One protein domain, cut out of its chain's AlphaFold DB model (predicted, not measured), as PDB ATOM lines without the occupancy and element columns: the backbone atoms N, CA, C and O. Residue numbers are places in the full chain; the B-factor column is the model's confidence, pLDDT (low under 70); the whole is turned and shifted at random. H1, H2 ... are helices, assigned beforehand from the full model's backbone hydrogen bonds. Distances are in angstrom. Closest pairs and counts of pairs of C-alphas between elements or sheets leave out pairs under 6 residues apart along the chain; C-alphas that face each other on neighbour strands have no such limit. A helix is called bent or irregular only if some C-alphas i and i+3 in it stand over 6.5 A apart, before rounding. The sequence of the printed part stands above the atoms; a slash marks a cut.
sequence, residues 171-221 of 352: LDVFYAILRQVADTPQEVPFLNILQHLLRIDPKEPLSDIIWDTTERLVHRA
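AT A GLANCE: This is residues 171 to 221 of the 352 residues of the protein "IP05627p" of Drosophila melanogaster (UniProt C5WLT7). Three helices follow one another in an open zigzag with no shared core: H1 and H2 make one V at the link 182 to 186, and after the link 199 to 206 H3 folds back from the other end of H2. The two turns lie at opposite ends of the longest axis, while residues 171 to 176 of H1 and 215 to 221 of H3 stick out as free arms. The printed part has 51 residues with three named helices, in the order H1, H2, H3, and no named strand, and its class is all helix. It is loose, with a radius of gyration of the C-alphas of 12.6 A, and elongated, spanning 37 by 22 by 20 A.

HOW THE PARTS SIT: Start with H1, residues 171 to 181, and go on through a tight link of 5 residues to H2, residues 187 to 198. These two helices touch only at the corner by their link, and only just, with 3 pairs of C-alphas within 8 A. Look there for their closest C-alphas, those of Val 181 and Glu 187, 5.1 A apart; H2 touches H1 with residues 187 to 190 alone. H1 and H2 run opposite ways at a shallow tilt of 33 degrees, only just short of steep, and their centres are 12.9 A apart. Beyond H2 a short link of 8 residues leads to H3, residues 207 to 221, which touches no helix. H2 and H3 are only just apart, their closest C-alphas being 8.2 A from each other. H1 and H3 are apart. Along the backbones of H1, H2 and H3, every O i to N i+4 pair is within hydrogen-bond range.

IN THESE COORDINATES: Find C-alpha 171 at (-6.499, 22.307, -28.339); from there H1 runs 15.4 A to C-alpha 181. Next find C-alpha 187 at (8.830, 19.987, -21.414), where H2 begins; its 12 residues cover 16.5 A to C-alpha 198. H3, the longest helix with 15 residues, runs 20.7 A from Ser 207 to Ala 221, whose C-alpha is at (11.355, 12.121, -36.211). None of the three helices is bent or irregular.

THE WHOLE: Look in the two links for the C-alphas farthest apart, those of Asp 183 and Pro 205, at 37.5 A. The first and last printed C-alphas, of Leu 171 and Ala 221, are 22.0 A apart. Residues 171 to 176, which belong to H1, and 215 to 221, which belong to H3, stand free; without them the body of 38 residues spans 38 by 15 by 13 A. The printed part has no cut, and neither link is long. In this predicted model the mean pLDDT of the printed part is 86.7, and no printed residue is under 70.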
ATOM      1  N   LEU A 171      -6.534  22.044 -29.770       79.06
ATOM      2  CA  LEU A 171      -6.499  22.307 -28.339       79.06
ATOM      3  C   LEU A 171      -6.396  21.010 -27.524       79.06
ATOM      4  O   LEU A 171      -5.588  20.932 -26.604       79.06
ATOM      5  N   ASP A 172      -7.165  19.981 -27.881       80.38
ATOM      6  CA  ASP A 172      -7.148  18.694 -27.176       80.38
ATOM      7  C   ASP A 172      -5.813  17.981 -27.400       80.38
ATOM      8  O   ASP A 172      -5.227  17.467 -26.452       80.38
ATOM      9  N   VAL A 173      -5.302  18.001 -28.637       84.31
ATOM     10  CA  VAL A 173      -3.980  17.453 -28.976       84.31
ATOM     11  C   VAL A 173      -2.882  18.206 -28.227       84.31
ATOM     12  O   VAL A 173      -2.002  17.578 -27.642       84.31
ATOM     13  N   PHE A 174      -2.953  19.538 -28.183       85.88
ATOM     14  CA  PHE A 174      -2.013  20.353 -27.419       85.88
ATOM     15  C   PHE A 174      -2.012  19.978 -25.934       85.88
ATOM     16  O   PHE A 174      -0.949  19.708 -25.378       85.88
ATOM     17  N   TYR A 175      -3.182  19.910 -25.293       83.94
ATOM     18  CA  TYR A 175      -3.273  19.557 -23.875       83.94
ATOM     19  C   TYR A 175      -2.877  18.109 -23.596       83.94
ATOM     20  O   TYR A 175      -2.299  17.833 -22.545       83.94
ATOM     21  N   ALA A 176      -3.152  17.186 -24.518       83.00
ATOM     22  CA  ALA A 176      -2.701  15.807 -24.413       83.00
ATOM     23  C   ALA A 176      -1.169  15.713 -24.412       83.00
ATOM     24  O   ALA A 176      -0.605  15.083 -23.519       83.00
ATOM     25  N   ILE A 177      -0.503  16.388 -25.359       87.69
ATOM     26  CA  ILE A 177       0.965  16.427 -25.426       87.69
ATOM     27  C   ILE A 177       1.531  17.144 -24.198       87.69
ATOM     28  O   ILE A 177       2.448  16.628 -23.566       87.69
ATOM     29  N   LEU A 178       0.962  18.289 -23.808       86.19
ATOM     30  CA  LEU A 178       1.402  19.035 -22.627       86.19
ATOM     31  C   LEU A 178       1.325  18.171 -21.365       86.19
ATOM     32  O   LEU A 178       2.284  18.114 -20.608       86.19
ATOM     33  N   ARG A 179       0.223  17.441 -21.164       86.12
ATOM     34  CA  ARG A 179       0.073  16.515 -20.034       86.12
ATOM     35  C   ARG A 179       1.079  15.365 -20.078       86.12
ATOM     36  O   ARG A 179       1.473  14.877 -19.026       86.12
ATOM     37  N   GLN A 180       1.454  14.915 -21.272       85.50
ATOM     38  CA  GLN A 180       2.438  13.852 -21.456       85.50
ATOM     39  C   GLN A 180       3.862  14.304 -21.100       85.50
ATOM     40  O   GLN A 180       4.638  13.487 -20.611       85.50
ATOM     41  N   VAL A 181       4.210  15.571 -21.354       90.94
ATOM     42  CA  VAL A 181       5.571  16.097 -21.134       90.94
ATOM     43  C   VAL A 181       5.733  16.921 -19.856       90.94
ATOM     44  O   VAL A 181       6.870  17.165 -19.462       90.94
ATOM     45  N   ALA A 182       4.645  17.357 -19.216       83.06
ATOM     46  CA  ALA A 182       4.693  18.148 -17.986       83.06
ATOM     47  C   ALA A 182       5.488  17.438 -16.881       83.06
ATOM     48  O   ALA A 182       5.373  16.222 -16.716       83.06
ATOM     49  N   ASP A 183       6.286  18.206 -16.138       88.75
ATOM     50  CA  ASP A 183       7.157  17.712 -15.061       88.75
ATOM     51  C   ASP A 183       8.237  16.713 -15.540       88.75
ATOM     52  O   ASP A 183       8.793  15.941 -14.754       88.75
ATOM     53  N   THR A 184       8.579  16.737 -16.835       92.75
ATOM     54  CA  THR A 184       9.666  15.938 -17.424       92.75
ATOM     55  C   THR A 184      10.696  16.825 -18.139       92.75
ATOM     56  O   THR A 184      10.369  17.928 -18.581       92.75
ATOM     57  N   PRO A 185      11.944  16.360 -18.354       91.25
ATOM     58  CA  PRO A 185      12.932  17.096 -19.151       91.25
ATOM     59  C   PRO A 185      12.482  17.413 -20.590       91.25
ATOM     60  O   PRO A 185      13.053  18.292 -21.232       91.25
ATOM     61  N   GLN A 186      11.474  16.700 -21.112       92.38
ATOM     62  CA  GLN A 186      10.912  16.891 -22.450       92.38
ATOM     63  C   GLN A 186      10.013  18.136 -22.561       92.38
ATOM     64  O   GLN A 186       9.731  18.576 -23.679       92.38
ATOM     65  N   GLU A 187       9.625  18.754 -21.440       85.50
ATOM     66  CA  GLU A 187       8.830  19.987 -21.414       85.50
ATOM     67  C   GLU A 187       9.549  21.162 -22.103       85.50
ATOM     68  O   GLU A 187       8.947  21.900 -22.886       85.50
ATOM     69  N   VAL A 188      10.866  21.293 -21.893       86.88
ATOM     70  CA  VAL A 188      11.679  22.370 -22.487       86.88
ATOM     71  C   VAL A 188      11.798  22.230 -24.016       86.88
ATOM     72  O   VAL A 188      11.505  23.201 -24.719       86.88
ATOM     73  N   PRO A 189      12.168  21.060 -24.585       87.31
ATOM     74  CA  PRO A 189      12.095  20.834 -26.028       87.31
ATOM     75  C   PRO A 189      10.713  21.112 -26.627       87.31
ATOM     76  O   PRO A 189      10.634  21.743 -27.681       87.31
ATOM     77  N   PHE A 190       9.629  20.692 -25.963       88.94
ATOM     78  CA  PHE A 190       8.266  20.954 -26.433       88.94
ATOM     79  C   PHE A 190       7.963  22.458 -26.504       88.94
ATOM     80  O   PHE A 190       7.510  22.943 -27.542       88.94
ATOM     81  N   LEU A 191       8.294  23.219 -25.453       83.00
ATOM     82  CA  LEU A 191       8.146  24.676 -25.448       83.00
ATOM     83  C   LEU A 191       8.960  25.341 -26.567       83.00
ATOM     84  O   LEU A 191       8.443  26.208 -27.269       83.00
ATOM     85  N   ASN A 192      10.209  24.918 -26.773       87.94
ATOM     86  CA  ASN A 192      11.059  25.460 -27.834       87.94
ATOM     87  C   ASN A 192      10.460  25.204 -29.224       87.94
ATOM     88  O   ASN A 192      10.438  26.112 -30.054       87.94
ATOM     89  N   ILE A 193       9.913  24.007 -29.474       90.81
ATOM     90  CA  ILE A 193       9.206  23.697 -30.725       90.81
ATOM     91  C   ILE A 193       8.046  24.677 -30.930       90.81
ATOM     92  O   ILE A 193       7.964  25.304 -31.985       90.81
ATOM     93  N   LEU A 194       7.194  24.883 -29.921       87.12
ATOM     94  CA  LEU A 194       6.071  25.825 -30.008       87.12
ATOM     95  C   LEU A 194       6.537  27.263 -30.274       87.12
ATOM     96  O   LEU A 194       5.943  27.961 -31.094       87.12
ATOM     97  N   GLN A 195       7.618  27.702 -29.627       86.25
ATOM     98  CA  GLN A 195       8.208  29.022 -29.859       86.25
ATOM     99  C   GLN A 195       8.760  29.170 -31.283       86.25
ATOM    100  O   GLN A 195       8.613  30.235 -31.880       86.25
ATOM    101  N   HIS A 196       9.377  28.128 -31.849       87.12
ATOM    102  CA  HIS A 196       9.825  28.134 -33.242       87.12
ATOM    103  C   HIS A 196       8.646  28.193 -34.217       87.12
ATOM    104  O   HIS A 196       8.676  29.005 -35.140       87.12
ATOM    105  N   LEU A 197       7.597  27.404 -33.978       86.94
ATOM    106  CA  LEU A 197       6.367  27.430 -34.772       86.94
ATOM    107  C   LEU A 197       5.679  28.806 -34.725       86.94
ATOM    108  O   LEU A 197       5.225  29.306 -35.750       86.94
ATOM    109  N   LEU A 198       5.658  29.458 -33.556       84.81
ATOM    110  CA  LEU A 198       5.056  30.783 -33.363       84.81
ATOM    111  C   LEU A 198       5.774  31.899 -34.141       84.81
ATOM    112  O   LEU A 198       5.164  32.915 -34.460       84.81
ATOM    113  N   ARG A 199       7.064  31.727 -34.455       87.19
ATOM    114  CA  ARG A 199       7.855  32.707 -35.222       87.19
ATOM    115  C   ARG A 199       7.563  32.687 -36.723       87.19
ATOM    116  O   ARG A 199       8.053  33.563 -37.432       87.19
ATOM    117  N   ILE A 200       6.818  31.701 -37.221       86.19
ATOM    118  CA  ILE A 200       6.504  31.589 -38.644       86.19
ATOM    119  C   ILE A 200       5.436  32.631 -38.998       86.19
ATOM    120  O   ILE A 200       4.272  32.485 -38.629       86.19
ATOM    121  N   ASP A 201       5.816  33.676 -39.739       87.69
ATOM    122  CA  ASP A 201       4.864  34.690 -40.204       87.69
ATOM    123  C   ASP A 201       3.962  34.103 -41.312       87.69
ATOM    124  O   ASP A 201       4.469  33.675 -42.353       87.69
ATOM    125  N   PRO A 202       2.626  34.063 -41.147       80.62
ATOM    126  CA  PRO A 202       1.712  33.564 -42.176       80.62
ATOM    127  C   PRO A 202       1.691  34.406 -43.463       80.62
ATOM    128  O   PRO A 202       1.210  33.930 -44.491       80.62
ATOM    129  N   LYS A 203       2.176  35.653 -43.432       84.25
ATOM    130  CA  LYS A 203       2.215  36.544 -44.603       84.25
ATOM    131  C   LYS A 203       3.371  36.226 -45.549       84.25
ATOM    132  O   LYS A 203       3.297  36.575 -46.726       84.25
ATOM    133  N   GLU A 204       4.406  35.548 -45.062       87.50
ATOM    134  CA  GLU A 204       5.579  35.217 -45.862       87.50
ATOM    135  C   GLU A 204       5.258  34.142 -46.921       87.50
ATOM    136  O   GLU A 204       4.575  33.145 -46.628       87.50
ATOM    137  N   PRO A 205       5.759  34.274 -48.166       81.62
ATOM    138  CA  PRO A 205       5.584  33.258 -49.205       81.62
ATOM    139  C   PRO A 205       6.158  31.893 -48.809       81.62
ATOM    140  O   PRO A 205       5.603  30.860 -49.167       81.62
ATOM    141  N   LEU A 206       7.246  31.888 -48.032       88.44
ATOM    142  CA  LEU A 206       7.911  30.665 -47.575       88.44
ATOM    143  C   LEU A 206       7.185  29.973 -46.415       88.44
ATOM    144  O   LEU A 206       7.531  28.845 -46.083       88.44
ATOM    145  N   SER A 207       6.188  30.616 -45.805       87.94
ATOM    146  CA  SER A 207       5.513  30.098 -44.612       87.94
ATOM    147  C   SER A 207       4.897  28.713 -44.837       87.94
ATOM    148  O   SER A 207       5.144  27.812 -44.039       87.94
ATOM    149  N   ASP A 208       4.222  28.484 -45.972       84.31
ATOM    150  CA  ASP A 208       3.662  27.160 -46.299       84.31
ATOM    151  C   ASP A 208       4.765  26.106 -46.448       84.31
ATOM    152  O   ASP A 208       4.636  24.993 -45.950       84.31
ATOM    153  N   ILE A 209       5.890  26.472 -47.075       88.38
ATOM    154  CA  ILE A 209       7.039  25.575 -47.245       88.38
ATOM    155  C   ILE A 209       7.628  25.205 -45.881       88.38
ATOM    156  O   ILE A 209       7.983  24.046 -45.664       88.38
ATOM    157  N   ILE A 210       7.723  26.161 -44.953       87.38
ATOM    158  CA  ILE A 210       8.226  25.916 -43.597       87.38
ATOM    159  C   ILE A 210       7.282  24.970 -42.849       87.38
ATOM    160  O   ILE A 210       7.758  23.995 -42.265       87.38
ATOM    161  N   TRP A 211       5.966  25.203 -42.897       88.00
ATOM    162  CA  TRP A 211       4.973  24.337 -42.252       88.00
ATOM    163  C   TRP A 211       4.974  22.918 -42.832       88.00
ATOM    164  O   TRP A 211       5.112  21.962 -42.069       88.00
ATOM    165  N   ASP A 212       4.941  22.775 -44.160       86.19
ATOM    166  CA  ASP A 212       5.000  21.478 -44.851       86.19
ATOM    167  C   ASP A 212       6.298  20.719 -44.545       86.19
ATOM    168  O   ASP A 212       6.310  19.496 -44.388       86.19
ATOM    169  N   THR A 213       7.424  21.435 -44.488       89.00
ATOM    170  CA  THR A 213       8.720  20.834 -44.152       89.00
ATOM    171  C   THR A 213       8.736  20.391 -42.696       89.00
ATOM    172  O   THR A 213       9.176  19.281 -42.399       89.00
ATOM    173  N   THR A 214       8.215  21.222 -41.792       90.69
ATOM    174  CA  THR A 214       8.149  20.918 -40.361       90.69
ATOM    175  C   THR A 214       7.257  19.709 -40.095       90.69
ATOM    176  O   THR A 214       7.686  18.806 -39.386       90.69
ATOM    177  N   GLU A 215       6.078  19.622 -40.721       87.50
ATOM    178  CA  GLU A 215       5.188  18.454 -40.637       87.50
ATOM    179  C   GLU A 215       5.930  17.163 -41.023       87.50
ATOM    180  O   GLU A 215       5.943  16.188 -40.267       87.50
ATOM    181  N   ARG A 216       6.617  17.167 -42.174       86.81
ATOM    182  CA  ARG A 216       7.374  15.999 -42.655       86.81
ATOM    183  C   ARG A 216       8.532  15.641 -41.731       86.81
ATOM    184  O   ARG A 216       8.791  14.456 -41.523       86.81
ATOM    185  N   LEU A 217       9.249  16.633 -41.201       90.06
ATOM    186  CA  LEU A 217      10.357  16.405 -40.274       90.06
ATOM    187  C   LEU A 217       9.868  15.835 -38.941       90.06
ATOM    188  O   LEU A 217      10.466  14.875 -38.465       90.06
ATOM    189  N   VAL A 218       8.772  16.356 -38.384       90.69
ATOM    190  CA  VAL A 218       8.150  15.827 -37.159       90.69
ATOM    191  C   VAL A 218       7.687  14.391 -37.379       90.69
ATOM    192  O   VAL A 218       8.029  13.516 -36.586       90.69
ATOM    193  N   HIS A 219       6.999  14.106 -38.490       84.88
ATOM    194  CA  HIS A 219       6.587  12.741 -38.815       84.88
ATOM    195  C   HIS A 219       7.790  11.792 -38.915       84.88
ATOM    196  O   HIS A 219       7.813  10.749 -38.266       84.88
ATOM    197  N   ARG A 220       8.840  12.170 -39.655       85.06
ATOM    198  CA  ARG A 220      10.066  11.362 -39.753       85.06
ATOM    199  C   ARG A 220      10.759  11.178 -38.402       85.06
ATOM    200  O   ARG A 220      11.246  10.086 -38.139       85.06
ATOM    201  N   ALA A 221      10.782  12.205 -37.551       88.56
ATOM    202  CA  ALA A 221      11.355  12.121 -36.211       88.56
ATOM    203  C   ALA A 221      10.616  11.104 -35.321       88.56
ATOM    204  O   ALA A 221      11.254  10.411 -34.536       88.56
TER     205      ALA A 221